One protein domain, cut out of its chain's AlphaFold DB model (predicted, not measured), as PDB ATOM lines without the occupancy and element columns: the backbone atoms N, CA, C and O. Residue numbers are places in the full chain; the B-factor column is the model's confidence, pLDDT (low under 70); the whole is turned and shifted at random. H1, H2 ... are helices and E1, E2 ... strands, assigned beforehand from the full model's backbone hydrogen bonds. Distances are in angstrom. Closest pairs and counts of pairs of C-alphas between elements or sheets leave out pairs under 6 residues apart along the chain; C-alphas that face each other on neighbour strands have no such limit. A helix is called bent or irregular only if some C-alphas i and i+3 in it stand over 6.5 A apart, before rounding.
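AT A GLANCE: This is residues 14 to 48, 101 to 133 and 171 to 223 of the 246 residues of the protein "Chromatin organization modifier domain-containing protein, putative" of Eimeria maxima (UniProt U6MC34). A small, twisted sheet of three parallel strands forms the core, sandwiched between two long helices that run along its strands, H1 on one face and H2 on the other. The long unnamed stretch 177 to 209 loops away after E3, with residues 180 to 185 sticking out, and leads to H4, which only grazes the sheet. The printed part has 121 residues with four named helices and three named strands, in the order E1 H1 E2 H2 H3 E3 H4; the sheet's order is E2 E1 E3, and the class is mixed, helices and strands. The whole is compact, with a radius of gyration of the C-alphas of 14.5 A and spans of 41 by 30 by 27 A.

HOW THE PARTS SIT: Begin at E1, residues 15 to 22, the inner strand. H1, residues 32 to 47, is on the sheet at a height over the sheet of 8.8 A; its closest C-alphas to E1 are those of Ala 34 and Gly 21, 4.6 A apart. E2, residues 101 to 109, is an edge strand parallel to E1 at 16 degrees; look for N 104 and O 17 within hydrogen-bond range at 2.8 A. H1 lies over E2 and E1, and on the local plane its line and that of E1 stand at 23 degrees. H2, residues 113 to 128, lies over E1 on the opposite face, at a height over the sheet of 8.9 A; on the local plane it stands at 16 degrees to E1. The closest C-alphas of H2 and E2 are those of Ala 126 and Cys 104, 5.9 A apart. H3, residues 130 to 133, is not on the sheet, and H2 and H3 meet only through their link. E3, residues 172 to 176, is the other edge strand, parallel to E1 at 17 degrees, with N 18 and O 173 at 2.9 A. H4, residues 210 to 219, only grazes the sheet with its residues 212 to 216. H1 and H2 are apart. In H1 every O i to N i+4 pair is within hydrogen-bond range; in H2 9 of 12 are, in H4 4 of 6, and H3 is too short for such a pair.

IN THESE COORDINATES: Find C-alpha 15 at (203.165, 233.031, 275.197); from there E1 runs 23.2 A to C-alpha 22. H1 covers 22.9 A. E2 covers 22.7 A and bends by 55 degrees at residue 104. H2 begins at C-alpha 113, (202.915, 208.369, 288.088), and covers 23.5 A; it has a kink of 25 degrees near residue 121 and is only just irregular, C-alphas 118 and 121 being 6.6 A apart. H3 covers 5.3 A, E3 13.4 A and H4 14.7 A, ending at C-alpha 219, (210.866, 228.146, 265.916).

THE WHOLE: The C-alphas farthest apart are those of Arg 133 and His 182, 44.1 A. Residues 49 to 100 and 134 to 170 are not printed; the gaps are 8.8 A from C-alpha 48 to C-alpha 101 and 16.6 A from C-alpha 133 to C-alpha 171. The link E3 to H4, 33 residues, is long. The model's mean pLDDT over the printed part is 76.7, and it is under 70 at residues 47 to 48, 130 to 133 and 195 to 223.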
ATOM      1  N   LEU A  14     202.219 237.656 275.043       76.88
ATOM      2  CA  LEU A  14     203.357 236.855 275.474       76.88
ATOM      3  C   LEU A  14     202.881 235.417 275.714       76.88
ATOM      4  O   LEU A  14     202.054 235.191 276.602       76.88
ATOM      5  N   LEU A  15     203.386 234.452 274.945       84.50
ATOM      6  CA  LEU A  15     203.165 233.031 275.197       84.50
ATOM      7  C   LEU A  15     204.059 232.577 276.353       84.50
ATOM      8  O   LEU A  15     205.285 232.586 276.266       84.50
ATOM      9  N   ARG A  16     203.437 232.125 277.432       86.75
ATOM     10  CA  ARG A  16     204.100 231.502 278.574       86.75
ATOM     11  C   ARG A  16     204.332 230.031 278.308       86.75
ATOM     12  O   ARG A  16     203.389 229.305 278.010       86.75
ATOM     13  N   LEU A  17     205.569 229.594 278.465       90.06
ATOM     14  CA  LEU A  17     206.001 228.243 278.165       90.06
ATOM     15  C   LEU A  17     206.507 227.545 279.427       90.06
ATOM     16  O   LEU A  17     207.279 228.116 280.196       90.06
ATOM     17  N   TYR A  18     206.107 226.295 279.620       93.12
ATOM     18  CA  TYR A  18     206.695 225.397 280.610       93.12
ATOM     19  C   TYR A  18     207.143 224.112 279.921       93.12
ATOM     20  O   TYR A  18     206.397 223.566 279.111       93.12
ATOM     21  N   LEU A  19     208.343 223.625 280.229       94.75
ATOM     22  CA  LEU A  19     208.910 222.438 279.582       94.75
ATOM     23  C   LEU A  19     209.115 221.312 280.594       94.75
ATOM     24  O   LEU A  19     209.681 221.536 281.661       94.75
ATOM     25  N   THR A  20     208.733 220.084 280.258       96.06
ATOM     26  CA  THR A  20     209.085 218.918 281.081       96.06
ATOM     27  C   THR A  20     209.703 217.816 280.252       96.06
ATOM     28  O   THR A  20     209.219 217.523 279.160       96.06
ATOM     29  N   GLY A  21     210.720 217.164 280.797       95.19
ATOM     30  CA  GLY A  21     211.283 215.929 280.254       95.19
ATOM     31  C   GLY A  21     211.266 214.843 281.317       95.19
ATOM     32  O   GLY A  21     210.936 215.112 282.472       95.19
ATOM     33  N   PHE A  22     211.665 213.634 280.953       94.31
ATOM     34  CA  PHE A  22     211.775 212.523 281.890       94.31
ATOM     35  C   PHE A  22     213.232 212.165 282.150       94.31
ATOM     36  O   PHE A  22     214.061 212.185 281.243       94.31
ATOM     37  N   GLY A  23     213.540 211.843 283.400       93.38
ATOM     38  CA  GLY A  23     214.840 211.362 283.835       93.38
ATOM     39  C   GLY A  23     215.121 209.920 283.394       93.38
ATOM     40  O   GLY A  23     214.376 209.350 282.589       93.38
ATOM     41  N   PRO A  24     216.210 209.329 283.910       93.12
ATOM     42  CA  PRO A  24     216.564 207.930 283.675       93.12
ATOM     43  C   PRO A  24     215.424 206.969 284.039       93.12
ATOM     44  O   PRO A  24     214.655 207.240 284.965       93.12
ATOM     45  N   PHE A  25     215.320 205.841 283.331       90.56
ATOM     46  CA  PHE A  25     214.345 204.787 283.636       90.56
ATOM     47  C   PHE A  25     214.804 203.418 283.141       90.56
ATOM     48  O   PHE A  25     215.385 203.303 282.063       90.56
ATOM     49  N   GLY A  26     214.512 202.369 283.917       88.81
ATOM     50  CA  GLY A  26     215.026 201.027 283.636       88.81
ATOM     51  C   GLY A  26     216.548 201.052 283.489       88.81
ATOM     52  O   GLY A  26     217.238 201.604 284.343       88.81
ATOM     53  N   ASP A  27     217.044 200.531 282.368       88.69
ATOM     54  CA  ASP A  27     218.475 200.506 282.032       88.69
ATOM     55  C   ASP A  27     218.949 201.754 281.258       88.69
ATOM     56  O   ASP A  27     220.106 201.846 280.845       88.69
ATOM     57  N   VAL A  28     218.070 202.738 281.036       86.81
ATOM     58  CA  VAL A  28     218.398 203.976 280.318       86.81
ATOM     59  C   VAL A  28     218.957 204.996 281.306       86.81
ATOM     60  O   VAL A  28     218.200 205.713 281.963       86.81
ATOM     61  N   SER A  29     220.288 205.081 281.398       90.56
ATOM     62  CA  SER A  29     220.990 206.032 282.276       90.56
ATOM     63  C   SER A  29     220.881 207.486 281.812       90.56
ATOM     64  O   SER A  29     220.912 208.397 282.635       90.56
ATOM     65  N   GLU A  30     220.738 207.714 280.505       91.69
ATOM     66  CA  GLU A  30     220.568 209.041 279.914       91.69
ATOM     67  C   GLU A  30     219.319 209.073 279.040       91.69
ATOM     68  O   GLU A  30     219.280 208.534 277.935       91.69
ATOM     69  N   ASN A  31     218.270 209.716 279.547       90.81
ATOM     70  CA  ASN A  31     217.031 209.880 278.807       90.81
ATOM     71  C   ASN A  31     217.128 211.117 277.891       90.81
ATOM     72  O   ASN A  31     217.275 212.236 278.398       90.81
ATOM     73  N   PRO A  32     217.001 210.964 276.559       88.06
ATOM     74  CA  PRO A  32     217.155 212.081 275.629       88.06
ATOM     75  C   PRO A  32     216.117 213.193 275.833       88.06
ATOM     76  O   PRO A  32     216.414 214.349 275.535       88.06
ATOM     77  N   SER A  33     214.942 212.900 276.405       91.31
ATOM     78  CA  SER A  33     213.955 213.940 276.735       91.31
ATOM     79  C   SER A  33     214.441 214.899 277.833       91.31
ATOM     80  O   SER A  33     214.193 216.102 277.743       91.31
ATOM     81  N   ALA A  34     215.192 214.414 278.832       93.25
ATOM     82  CA  ALA A  34     215.816 215.276 279.837       93.25
ATOM     83  C   ALA A  34     216.888 216.181 279.222       93.25
ATOM     84  O   ALA A  34     216.957 217.368 279.546       93.25
ATOM     85  N   THR A  35     217.728 215.626 278.344       90.31
ATOM     86  CA  THR A  35     218.782 216.381 277.654       90.31
ATOM     87  C   THR A  35     218.187 217.470 276.771       90.31
ATOM     88  O   THR A  35     218.614 218.621 276.851       90.31
ATOM     89  N   LEU A  36     217.150 217.135 276.004       88.38
ATOM     90  CA  LEU A  36     216.439 218.078 275.150       88.38
ATOM     91  C   LEU A  36     215.880 219.261 275.942       88.38
ATOM     92  O   LEU A  36     216.120 220.410 275.587       88.38
ATOM     93  N   VAL A  37     215.160 218.998 277.035       92.00
ATOM     94  CA  VAL A  37     214.534 220.066 277.828       92.00
ATOM     95  C   VAL A  37     215.572 221.007 278.421       92.00
ATOM     96  O   VAL A  37     215.375 222.219 278.386       92.00
ATOM     97  N   LYS A  38     216.708 220.477 278.887       93.06
ATOM     98  CA  LYS A  38     217.836 221.296 279.354       93.06
ATOM     99  C   LYS A  38     218.380 222.198 278.244       93.06
ATOM    100  O   LYS A  38     218.616 223.378 278.487       93.06
ATOM    101  N   GLN A  39     218.568 221.656 277.039       89.62
ATOM    102  CA  GLN A  39     219.090 222.405 275.890       89.62
ATOM    103  C   GLN A  39     218.122 223.501 275.433       89.62
ATOM    104  O   GLN A  39     218.532 224.652 275.287       89.62
ATOM    105  N   VAL A  40     216.837 223.174 275.275       87.56
ATOM    106  CA  VAL A  40     215.805 224.143 274.880       87.56
ATOM    107  C   VAL A  40     215.650 225.228 275.945       87.56
ATOM    108  O   VAL A  40     215.609 226.412 275.619       87.56
ATOM    109  N   ALA A  41     215.631 224.860 277.227       90.62
ATOM    110  CA  ALA A  41     215.557 225.831 278.310       90.62
ATOM    111  C   ALA A  41     216.767 226.777 278.336       90.62
ATOM    112  O   ALA A  41     216.598 227.977 278.566       90.62
ATOM    113  N   ALA A  42     217.974 226.261 278.084       88.44
ATOM    114  CA  ALA A  42     219.183 227.073 277.989       88.44
ATOM    115  C   ALA A  42     219.115 228.055 276.808       88.44
ATOM    116  O   ALA A  42     219.423 229.233 276.993       88.44
ATOM    117  N   ALA A  43     218.650 227.604 275.637       85.50
ATOM    118  CA  ALA A  43     218.472 228.455 274.460       85.50
ATOM    119  C   ALA A  43     217.466 229.592 274.726       85.50
ATOM    120  O   ALA A  43     217.803 230.766 274.583       85.50
ATOM    121  N   LEU A  44     216.280 229.255 275.244       84.44
ATOM    122  CA  LEU A  44     215.219 230.230 275.534       84.44
ATOM    123  C   LEU A  44     215.576 231.208 276.663       84.44
ATOM    124  O   LEU A  44     215.061 232.325 276.707       84.44
ATOM    125  N   SER A  45     216.427 230.798 277.607       82.31
ATOM    126  CA  SER A  45     216.900 231.677 278.687       82.31
ATOM    127  C   SER A  45     218.025 232.606 278.213       82.31
ATOM    128  O   SER A  45     218.111 233.747 278.670       82.31
ATOM    129  N   GLY A  46     218.869 232.145 277.282       73.38
ATOM    130  CA  GLY A  46     219.912 232.963 276.661       73.38
ATOM    131  C   GLY A  46     219.336 234.133 275.863       73.38
ATOM    132  O   GLY A  46     219.809 235.259 275.993       73.38
ATOM    133  N   GLU A  47     218.254 233.898 275.118       61.09
ATOM    134  CA  GLU A  47     217.578 234.927 274.314       61.09
ATOM    135  C   GLU A  47     216.874 235.997 275.164       61.09
ATOM    136  O   GLU A  47     216.879 237.176 274.807       61.09
ATOM    137  N   GLN A  48     216.344 235.633 276.337       55.31
ATOM    138  CA  GLN A  48     215.688 236.582 277.252       55.31
ATOM    139  C   GLN A  48     216.649 237.615 277.865       55.31
ATOM    140  O   GLN A  48     216.198 238.639 278.378       55.31
ATOM    141  N   PHE A 101     207.900 234.780 273.534       80.56
ATOM    142  CA  PHE A 101     207.888 233.668 274.487       80.56
ATOM    143  C   PHE A 101     208.486 234.042 275.847       80.56
ATOM    144  O   PHE A 101     209.523 234.694 275.939       80.56
ATOM    145  N   GLU A 102     207.853 233.573 276.920       86.69
ATOM    146  CA  GLU A 102     208.366 233.616 278.290       86.69
ATOM    147  C   GLU A 102     208.507 232.191 278.818       86.69
ATOM    148  O   GLU A 102     207.505 231.513 279.045       86.69
ATOM    149  N   LEU A 103     209.736 231.735 279.075       89.25
ATOM    150  CA  LEU A 103     209.947 230.463 279.765       89.25
ATOM    151  C   LEU A 103     209.639 230.626 281.262       89.25
ATOM    152  O   LEU A 103     210.434 231.185 282.014       89.25
ATOM    153  N   CYS A 104     208.493 230.117 281.710       91.44
ATOM    154  CA  CYS A 104     208.060 230.180 283.109       91.44
ATOM    155  C   CYS A 104     208.750 229.145 284.005       91.44
ATOM    156  O   CYS A 104     208.744 229.282 285.229       91.44
ATOM    157  N   GLY A 105     209.312 228.097 283.412       93.81
ATOM    158  CA  GLY A 105     210.048 227.070 284.128       93.81
ATOM    159  C   GLY A 105     210.270 225.829 283.283       93.81
ATOM    160  O   GLY A 105     209.706 225.666 282.199       93.81
ATOM    161  N   TRP A 106     211.114 224.954 283.805       96.38
ATOM    162  CA  TRP A 106     211.310 223.628 283.258       96.38
ATOM    163  C   TRP A 106     211.709 222.658 284.367       96.38
ATOM    164  O   TRP A 106     212.323 223.063 285.356       96.38
ATOM    165  N   GLU A 107     211.372 221.383 284.205       97.06
ATOM    166  CA  GLU A 107     211.796 220.334 285.134       97.06
ATOM    167  C   GLU A 107     212.040 218.999 284.418       97.06
ATOM    168  O   GLU A 107     211.487 218.715 283.354       97.06
ATOM    169  N   VAL A 108     212.903 218.171 285.008       96.75
ATOM    170  CA  VAL A 108     213.082 216.772 284.611       96.75
ATOM    171  C   VAL A 108     212.394 215.917 285.661       96.75
ATOM    172  O   VAL A 108     212.799 215.914 286.822       96.75
ATOM    173  N   LEU A 109     211.340 215.222 285.250       95.19
ATOM    174  CA  LEU A 109     210.519 214.392 286.115       95.19
ATOM    175  C   LEU A 109     211.125 212.999 286.256       95.19
ATOM    176  O   LEU A 109     211.607 212.414 285.287       95.19
ATOM    177  N   GLU A 110     211.049 212.433 287.454       95.00
ATOM    178  CA  GLU A 110     211.231 210.994 287.629       95.00
ATOM    179  C   GLU A 110     210.162 210.239 286.820       95.00
ATOM    180  O   GLU A 110     209.020 210.692 286.708       95.00
ATOM    181  N   VAL A 111     210.514 209.079 286.257       92.31
ATOM    182  CA  VAL A 111     209.563 208.231 285.524       92.31
ATOM    183  C   VAL A 111     208.667 207.492 286.515       92.31
ATOM    184  O   VAL A 111     208.837 206.307 286.788       92.31
ATOM    185  N   SER A 112     207.700 208.219 287.075       90.00
ATOM    186  CA  SER A 112     206.670 207.679 287.957       90.00
ATOM    187  C   SER A 112     205.351 208.452 287.835       90.00
ATOM    188  O   SER A 112     205.305 209.648 287.521       90.00
ATOM    189  N   ALA A 113     204.241 207.756 288.097       87.12
ATOM    190  CA  ALA A 113     202.915 208.369 288.088       87.12
ATOM    191  C   ALA A 113     202.753 209.415 289.204       87.12
ATOM    192  O   ALA A 113     202.113 210.445 288.994       87.12
ATOM    193  N   ALA A 114     203.374 209.172 290.362       89.00
ATOM    194  CA  ALA A 114     203.373 210.099 291.489       89.00
ATOM    195  C   ALA A 114     204.096 211.403 291.132       89.00
ATOM    196  O   ALA A 114     203.496 212.469 291.235       89.00
ATOM    197  N   ALA A 115     205.319 211.325 290.589       89.06
ATOM    198  CA  ALA A 115     206.085 212.510 290.198       89.06
ATOM    199  C   ALA A 115     205.340 213.373 289.170       89.06
ATOM    200  O   ALA A 115     205.335 214.601 289.272       89.06
ATOM    201  N   THR A 116     204.663 212.730 288.214       89.69
ATOM    202  CA  THR A 116     203.875 213.434 287.195       89.69
ATOM    203  C   THR A 116     202.616 214.079 287.780       89.69
ATOM    204  O   THR A 116     202.277 215.206 287.424       89.69
ATOM    205  N   THR A 117     201.949 213.402 288.719       89.81
ATOM    206  CA  THR A 117     200.774 213.940 289.427       89.81
ATOM    207  C   THR A 117     201.155 215.142 290.291       89.81
ATOM    208  O   THR A 117     200.481 216.172 290.256       89.81
ATOM    209  N   ASP A 118     202.277 215.054 291.002       91.25
ATOM    210  CA  ASP A 118     202.775 216.130 291.859       91.25
ATOM    211  C   ASP A 118     203.259 217.344 291.053       91.25
ATOM    212  O   ASP A 118     203.261 218.472 291.560       91.25
ATOM    213  N   ALA A 119     203.677 217.138 289.800       91.50
ATOM    214  CA  ALA A 119     204.121 218.201 288.901       91.50
ATOM    215  C   ALA A 119     202.978 219.121 288.459       91.50
ATOM    216  O   ALA A 119     203.171 220.334 288.369       91.50
ATOM    217  N   VAL A 120     201.769 218.589 288.262       90.38
ATOM    218  CA  VAL A 120     200.609 219.343 287.748       90.38
ATOM    219  C   VAL A 120     200.364 220.671 288.473       90.38
ATOM    220  O   VAL A 120     200.356 221.712 287.807       90.38
ATOM    221  N   PRO A 121     200.201 220.704 289.812       91.00
ATOM    222  CA  PRO A 121     199.977 221.962 290.518       91.00
ATOM    223  C   PRO A 121     201.179 222.916 290.441       91.00
ATOM    224  O   PRO A 121     200.990 224.134 290.451       91.00
ATOM    225  N   ARG A 122     202.414 222.400 290.332       93.19
ATOM    226  CA  ARG A 122     203.620 223.237 290.196       93.19
ATOM    227  C   ARG A 122     203.667 223.927 288.838       93.19
ATOM    228  O   ARG A 122     203.870 225.142 288.792       93.19
ATOM    229  N   ILE A 123     203.427 223.176 287.765       91.75
ATOM    230  CA  ILE A 123     203.397 223.670 286.382       91.75
ATOM    231  C   ILE A 123     202.292 224.714 286.226       91.75
ATOM    232  O   ILE A 123     202.534 225.829 285.759       91.75
ATOM    233  N   HIS A 124     201.084 224.388 286.689       89.25
ATOM    234  CA  HIS A 124     199.943 225.302 286.644       89.25
ATOM    235  C   HIS A 124     200.210 226.587 287.436       89.25
ATOM    236  O   HIS A 124     199.993 227.693 286.934       89.25
ATOM    237  N   GLY A 125     200.777 226.454 288.638       88.44
ATOM    238  CA  GLY A 125     201.195 227.588 289.451       88.44
ATOM    239  C   GLY A 125     202.237 228.466 288.752       88.44
ATOM    240  O   GLY A 125     202.107 229.689 288.767       88.44
ATOM    241  N   ALA A 126     203.246 227.872 288.112       89.88
ATOM    242  CA  ALA A 126     204.281 228.609 287.387       89.88
ATOM    243  C   ALA A 126     203.702 229.419 286.218       89.88
ATOM    244  O   ALA A 126     203.991 230.611 286.099       89.88
ATOM    245  N   LEU A 127     202.820 228.813 285.419       86.69
ATOM    246  CA  LEU A 127     202.172 229.475 284.281       86.69
ATOM    247  C   LEU A 127     201.228 230.618 284.713       86.69
ATOM    248  O   LEU A 127     201.088 231.613 283.994       86.69
ATOM    249  N   ARG A 128     200.619 230.534 285.909       85.06
ATOM    250  CA  ARG A 128     199.701 231.568 286.435       85.06
ATOM    251  C   ARG A 128     200.370 232.707 287.219       85.06
ATOM    252  O   ARG A 128     199.851 233.825 287.224       85.06
ATOM    253  N   ARG A 129     201.510 232.472 287.885       73.19
ATOM    254  CA  ARG A 129     202.084 233.383 288.908       73.19
ATOM    255  C   ARG A 129     202.387 234.817 288.449       73.19
ATOM    256  O   ARG A 129     202.370 235.724 289.281       73.19
ATOM    257  N   ARG A 130     202.636 235.087 287.163       62.97
ATOM    258  CA  ARG A 130     202.997 236.448 286.712       62.97
ATOM    259  C   ARG A 130     201.807 237.412 286.584       62.97
ATOM    260  O   ARG A 130     202.032 238.621 286.599       62.97
ATOM    261  N   ASN A 131     200.560 236.930 286.596       53.22
ATOM    262  CA  ASN A 131     199.391 237.826 286.650       53.22
ATOM    263  C   ASN A 131     199.300 238.566 288.000       53.22
ATOM    264  O   ASN A 131     198.815 239.689 288.045       53.22
ATOM    265  N   GLN A 132     199.861 238.003 289.078       48.69
ATOM    266  CA  GLN A 132     199.862 238.643 290.398       48.69
ATOM    267  C   GLN A 132     200.959 239.705 290.543       48.69
ATOM    268  O   GLN A 132     200.748 240.723 291.179       48.69
ATOM    269  N   ARG A 133     202.141 239.540 289.935       43.81
ATOM    270  CA  ARG A 133     203.231 240.527 290.099       43.81
ATOM    271  C   ARG A 133     202.980 241.862 289.393       43.81
ATOM    272  O   ARG A 133     203.571 242.860 289.791       43.81
ATOM    273  N   LEU A 171     198.704 233.781 276.748       83.94
ATOM    274  CA  LEU A 171     198.521 232.381 276.400       83.94
ATOM    275  C   LEU A 171     199.534 231.547 277.186       83.94
ATOM    276  O   LEU A 171     200.683 231.948 277.348       83.94
ATOM    277  N   ALA A 172     199.112 230.390 277.688       86.88
ATOM    278  CA  ALA A 172     199.962 229.488 278.452       86.88
ATOM    279  C   ALA A 172     200.037 228.126 277.759       86.88
ATOM    280  O   ALA A 172     199.015 227.570 277.357       86.88
ATOM    281  N   LEU A 173     201.248 227.592 277.645       88.69
ATOM    282  CA  LEU A 173     201.559 226.329 276.995       88.69
ATOM    283  C   LEU A 173     202.519 225.523 277.874       88.69
ATOM    284  O   LEU A 173     203.571 226.012 278.280       88.69
ATOM    285  N   ALA A 174     202.167 224.269 278.141       91.38
ATOM    286  CA  ALA A 174     203.074 223.287 278.721       91.38
ATOM    287  C   ALA A 174     203.440 222.257 277.644       91.38
ATOM    288  O   ALA A 174     202.553 221.692 277.005       91.38
ATOM    289  N   LEU A 175     204.737 222.030 277.428       92.44
ATOM    290  CA  LEU A 175     205.254 221.018 276.509       92.44
ATOM    291  C   LEU A 175     205.927 219.900 277.300       92.44
ATOM    292  O   LEU A 175     206.858 220.133 278.073       92.44
ATOM    293  N   HIS A 176     205.464 218.678 277.065       93.50
ATOM    294  CA  HIS A 176     205.955 217.477 277.725       93.50
ATOM    295  C   HIS A 176     206.675 216.600 276.704       93.50
ATOM    296  O   HIS A 176     206.069 216.138 275.739       93.50
ATOM    297  N   PHE A 177     207.964 216.367 276.920       91.81
ATOM    298  CA  PHE A 177     208.788 215.528 276.065       91.81
ATOM    299  C   PHE A 177     208.950 214.154 276.699       91.81
ATOM    300  O   PHE A 177     209.377 214.027 277.844       91.81
ATOM    301  N   GLY A 178     208.630 213.121 275.927       91.25
ATOM    302  CA  GLY A 178     208.848 211.725 276.281       91.25
ATOM    303  C   GLY A 178     209.629 211.004 275.192       91.25
ATOM    304  O   GLY A 178     209.855 211.539 274.107       91.25
ATOM    305  N   VAL A 179     210.040 209.775 275.489       86.38
ATOM    306  CA  VAL A 179     210.734 208.903 274.536       86.38
ATOM    307  C   VAL A 179     209.816 207.750 274.183       86.38
ATOM    308  O   VAL A 179     209.281 207.086 275.067       86.38
ATOM    309  N   SER A 180     209.653 207.501 272.886       86.19
ATOM    310  CA  SER A 180     208.986 206.305 272.387       86.19
ATOM    311  C   SER A 180     210.037 205.317 271.906       86.19
ATOM    312  O   SER A 180     210.755 205.591 270.952       86.19
ATOM    313  N   MET A 181     210.090 204.142 272.532       80.12
ATOM    314  CA  MET A 181     210.988 203.051 272.124       80.12
ATOM    315  C   MET A 181     210.568 202.388 270.804       80.12
ATOM    316  O   MET A 181     211.248 201.497 270.302       80.12
ATOM    317  N   HIS A 182     209.431 202.803 270.244       83.06
ATOM    318  CA  HIS A 182     208.840 202.232 269.036       83.06
ATOM    319  C   HIS A 182     208.774 203.237 267.881       83.06
ATOM    320  O   HIS A 182     208.121 202.967 266.874       83.06
ATOM    321  N   SER A 183     209.396 204.410 268.027       79.31
ATOM    322  CA  SER A 183     209.409 205.455 267.006       79.31
ATOM    323  C   SER A 183     210.827 205.954 266.783       79.31
ATOM    324  O   SER A 183     211.554 206.238 267.729       79.31
ATOM    325  N   ASP A 184     211.188 206.110 265.519       82.19
ATOM    326  CA  ASP A 184     212.414 206.756 265.042       82.19
ATOM    327  C   ASP A 184     212.186 208.233 264.662       82.19
ATOM    328  O   ASP A 184     213.072 208.911 264.144       82.19
ATOM    329  N   SER A 185     210.970 208.730 264.889       81.31
ATOM    330  CA  SER A 185     210.498 210.043 264.456       81.31
ATOM    331  C   SER A 185     209.747 210.776 265.565       81.31
ATOM    332  O   SER A 185     209.145 210.154 266.449       81.31
ATOM    333  N   TRP A 186     209.773 212.111 265.490       79.94
ATOM    334  CA  TRP A 186     208.979 213.001 266.334       79.94
ATOM    335  C   TRP A 186     207.490 212.762 266.112       79.94
ATOM    336  O   TRP A 186     207.035 212.632 264.974       79.94
ATOM    337  N   ARG A 187     206.729 212.727 267.205       83.00
ATOM    338  CA  ARG A 187     205.273 212.591 267.171       83.00
ATOM    339  C   ARG A 187     204.642 213.603 268.109       83.00
ATOM    340  O   ARG A 187     205.036 213.699 269.269       83.00
ATOM    341  N   LEU A 188     203.658 214.330 267.593       83.88
ATOM    342  CA  LEU A 188     202.778 215.156 268.403       83.88
ATOM    343  C   LEU A 188     201.571 214.316 268.820       83.88
ATOM    344  O   LEU A 188     200.813 213.834 267.980       83.88
ATOM    345  N   GLU A 189     201.402 214.147 270.123       80.31
ATOM    346  CA  GLU A 189     200.292 213.383 270.680       80.31
ATOM    347  C   GLU A 189     199.073 214.291 270.840       80.31
ATOM    348  O   GLU A 189     199.084 215.242 271.619       80.31
ATOM    349  N   MET A 190     198.016 214.007 270.076       80.81
ATOM    350  CA  MET A 190     196.789 214.815 270.074       80.81
ATOM    351  C   MET A 190     195.759 214.355 271.110       80.81
ATOM    352  O   MET A 190     194.809 215.083 271.391       80.81
ATOM    353  N   LEU A 191     195.898 213.136 271.648       79.75
ATOM    354  CA  LEU A 191     194.885 212.509 272.495       79.75
ATOM    355  C   LEU A 191     195.491 211.928 273.772       79.75
ATOM    356  O   LEU A 191     196.322 211.028 273.732       79.75
ATOM    357  N   ALA A 192     194.969 212.384 274.908       74.38
ATOM    358  CA  ALA A 192     195.190 211.790 276.219       74.38
ATOM    359  C   ALA A 192     194.083 210.769 276.512       74.38
ATOM    360  O   ALA A 192     192.901 211.119 276.482       74.38
ATOM    361  N   LYS A 193     194.425 209.518 276.834       80.50
ATOM    362  CA  LYS A 193     193.429 208.531 277.286       80.50
ATOM    363  C   LYS A 193     193.448 208.420 278.806       80.50
ATOM    364  O   LYS A 193     194.486 208.133 279.391       80.50
ATOM    365  N   ASN A 194     192.284 208.558 279.440       76.75
ATOM    366  CA  ASN A 194     192.110 208.246 280.859       76.75
ATOM    367  C   ASN A 194     191.990 206.720 281.044       76.75
ATOM    368  O   ASN A 194     190.894 206.177 281.174       76.75
ATOM    369  N   GLY A 195     193.115 206.010 280.931       65.56
ATOM    370  CA  GLY A 195     193.176 204.552 281.020       65.56
ATOM    371  C   GLY A 195     193.971 204.077 282.233       65.56
ATOM    372  O   GLY A 195     195.124 204.454 282.401       65.56
ATOM    373  N   LYS A 196     193.395 203.179 283.042       48.44
ATOM    374  CA  LYS A 196     194.089 202.460 284.131       48.44
ATOM    375  C   LYS A 196     194.937 201.286 283.608       48.44
ATOM    376  O   LYS A 196     194.882 200.193 284.164       48.44
ATOM    377  N   ALA A 197     195.661 201.456 282.504       47.38
ATOM    378  CA  ALA A 197     196.563 200.408 282.036       47.38
ATOM    379  C   ALA A 197     197.867 200.493 282.842       47.38
ATOM    380  O   ALA A 197     198.571 201.496 282.791       47.38
ATOM    381  N   THR A 198     198.168 199.441 283.600       38.22
ATOM    382  CA  THR A 198     199.290 199.290 284.546       38.22
ATOM    383  C   THR A 198     200.692 199.310 283.924       38.22
ATOM    384  O   THR A 198     201.645 198.898 284.572       38.22
ATOM    385  N   ASN A 199     200.859 199.816 282.703       37.94
ATOM    386  CA  ASN A 199     202.154 199.930 282.041       37.94
ATOM    387  C   ASN A 199     202.342 201.383 281.595       37.94
ATOM    388  O   ASN A 199     201.852 201.770 280.542       37.94
ATOM    389  N   PHE A 200     202.972 202.178 282.469       36.69
ATOM    390  CA  PHE A 200     203.466 203.547 282.257       36.69
ATOM    391  C   PHE A 200     202.689 204.378 281.222       36.69
ATOM    392  O   PHE A 200     203.158 204.651 280.119       36.69
ATOM    393  N   GLY A 201     201.484 204.802 281.610       32.25
ATOM    394  CA  GLY A 201     200.737 205.822 280.884       32.25
ATOM    395  C   GLY A 201     201.474 207.156 280.956       32.25
ATOM    396  O   GLY A 201     201.646 207.721 282.035       32.25
ATOM    397  N   ILE A 202     201.915 207.651 279.804       39.41
ATOM    398  CA  ILE A 202     202.366 209.031 279.636       39.41
ATOM    399  C   ILE A 202     201.157 209.922 279.954       39.41
ATOM    400  O   ILE A 202     200.100 209.796 279.336       39.41
ATOM    401  N   PHE A 203     201.274 210.781 280.964       32.03
ATOM    402  CA  PHE A 203     200.239 211.767 281.265       32.03
ATOM    403  C   PHE A 203     200.373 212.906 280.255       32.03
ATOM    404  O   PHE A 203     201.386 213.601 280.215       32.03
ATOM    405  N   HIS A 204     199.358 213.069 279.415       38.38
ATOM    406  CA  HIS A 204     199.309 214.122 278.409       38.38
ATOM    407  C   HIS A 204     198.544 215.317 278.976       38.38
ATOM    408  O   HIS A 204     197.426 215.164 279.473       38.38
ATOM    409  N   PHE A 205     199.133 216.504 278.878       33.34
ATOM    410  CA  PHE A 205     198.474 217.746 279.259       33.34
ATOM    411  C   PHE A 205     197.934 218.470 278.029       33.34
ATOM    412  O   PHE A 205     198.474 218.379 276.928       33.34
ATOM    413  N   PHE A 206     196.817 219.153 278.251       31.83
ATOM    414  CA  PHE A 206     196.007 219.824 277.249       31.83
ATOM    415  C   PHE A 206     196.789 220.919 276.518       31.83
ATOM    416  O   PHE A 206     197.296 221.855 277.135       31.83
ATOM    417  N   ILE A 207     196.797 220.844 275.188       38.22
ATOM    418  CA  ILE A 207     197.131 221.972 274.321       38.22
ATOM    419  C   ILE A 207     195.811 222.667 273.994       38.22
ATOM    420  O   ILE A 207     194.946 222.090 273.340       38.22
ATOM    421  N   THR A 208     195.631 223.902 274.459       35.88
ATOM    422  CA  THR A 208     194.404 224.666 274.195       35.88
ATOM    423  C   THR A 208     194.363 225.270 272.789       35.88
ATOM    424  O   THR A 208     193.286 225.680 272.363       35.88
ATOM    425  N   GLN A 209     195.480 225.302 272.040       44.25
ATOM    426  CA  GLN A 209     195.533 225.842 270.672       44.25
ATOM    427  C   GLN A 209     196.572 225.130 269.769       44.25
ATOM    428  O   GLN A 209     197.770 225.373 269.918       44.25
ATOM    429  N   PRO A 210     196.157 224.297 268.791       46.53
ATOM    430  CA  PRO A 210     197.073 223.496 267.963       46.53
ATOM    431  C   PRO A 210     197.934 224.318 266.988       46.53
ATOM    432  O   PRO A 210     199.048 223.915 266.662       46.53
ATOM    433  N   LEU A 211     197.458 225.487 266.546       47.41
ATOM    434  CA  LEU A 211     198.196 226.349 265.608       47.41
ATOM    435  C   LEU A 211     199.454 226.968 266.235       47.41
ATOM    436  O   LEU A 211     200.444 227.188 265.545       47.41
ATOM    437  N   ILE A 212     199.438 227.207 267.547       53.03
ATOM    438  CA  ILE A 212     200.579 227.785 268.269       53.03
ATOM    439  C   ILE A 212     201.689 226.749 268.434       53.03
ATOM    440  O   ILE A 212     202.867 227.081 268.349       53.03
ATOM    441  N   THR A 213     201.328 225.478 268.614       52.97
ATOM    442  CA  THR A 213     202.296 224.392 268.779       52.97
ATOM    443  C   THR A 213     203.175 224.214 267.547       52.97
ATOM    444  O   THR A 213     204.379 224.050 267.701       52.97
ATOM    445  N   LEU A 214     202.609 224.299 266.339       55.88
ATOM    446  CA  LEU A 214     203.386 224.171 265.101       55.88
ATOM    447  C   LEU A 214     204.390 225.316 264.932       55.88
ATOM    448  O   LEU A 214     205.558 225.052 264.668       55.88
ATOM    449  N   ALA A 215     203.973 226.561 265.181       56.47
ATOM    450  CA  ALA A 215     204.873 227.712 265.117       56.47
ATOM    451  C   ALA A 215     206.003 227.624 266.159       56.47
ATOM    452  O   ALA A 215     207.150 227.954 265.864       56.47
ATOM    453  N   VAL A 216     205.705 227.135 267.370       62.22
ATOM    454  CA  VAL A 216     206.722 226.900 268.409       62.22
ATOM    455  C   VAL A 216     207.692 225.795 267.992       62.22
ATOM    456  O   VAL A 216     208.895 225.977 268.126       62.22
ATOM    457  N   LEU A 217     207.209 224.672 267.456       64.75
ATOM    458  CA  LEU A 217     208.077 223.584 266.992       64.75
ATOM    459  C   LEU A 217     208.968 224.021 265.821       64.75
ATOM    460  O   LEU A 217     210.155 223.700 265.807       64.75
ATOM    461  N   GLU A 218     208.428 224.807 264.891       63.75
ATOM    462  CA  GLU A 218     209.190 225.383 263.783       63.75
ATOM    463  C   GLU A 218     210.256 226.373 264.284       63.75
ATOM    464  O   GLU A 218     211.414 226.282 263.878       63.75
ATOM    465  N   THR A 219     209.911 227.233 265.252       60.50
ATOM    466  CA  THR A 219     210.866 228.146 265.916       60.50
ATOM    467  C   THR A 219     211.960 227.378 266.665       60.50
ATOM    468  O   THR A 219     213.114 227.793 266.688       60.50
ATOM    469  N   LEU A 220     211.626 226.219 267.239       58.59
ATOM    470  CA  LEU A 220     212.579 225.323 267.898       58.59
ATOM    471  C   LEU A 220     213.412 224.482 266.912       58.59
ATOM    472  O   LEU A 220     214.180 223.622 267.349       58.59
ATOM    473  N   GLY A 221     213.273 224.695 265.597       56.00
ATOM    474  CA  GLY A 221     214.020 223.957 264.578       56.00
ATOM    475  C   GLY A 221     213.656 222.471 264.516       56.00
ATOM    476  O   GLY A 221     214.499 221.650 264.159       56.00
ATOM    477  N   MET A 222     212.425 222.110 264.891       57.31
ATOM    478  CA  MET A 222     211.913 220.736 264.876       57.31
ATOM    479  C   MET A 222     211.115 220.510 263.582       57.31
ATOM    480  O   MET A 222     209.928 220.840 263.542       57.31
ATOM    481  N   PRO A 223     211.723 219.986 262.498       47.72
ATOM    482  CA  PRO A 223     211.028 219.845 261.225       47.72
ATOM    483  C   PRO A 223     209.908 218.806 261.326       47.72
ATOM    484  O   PRO A 223     210.147 217.633 261.629       47.72
TER     485      PRO A 223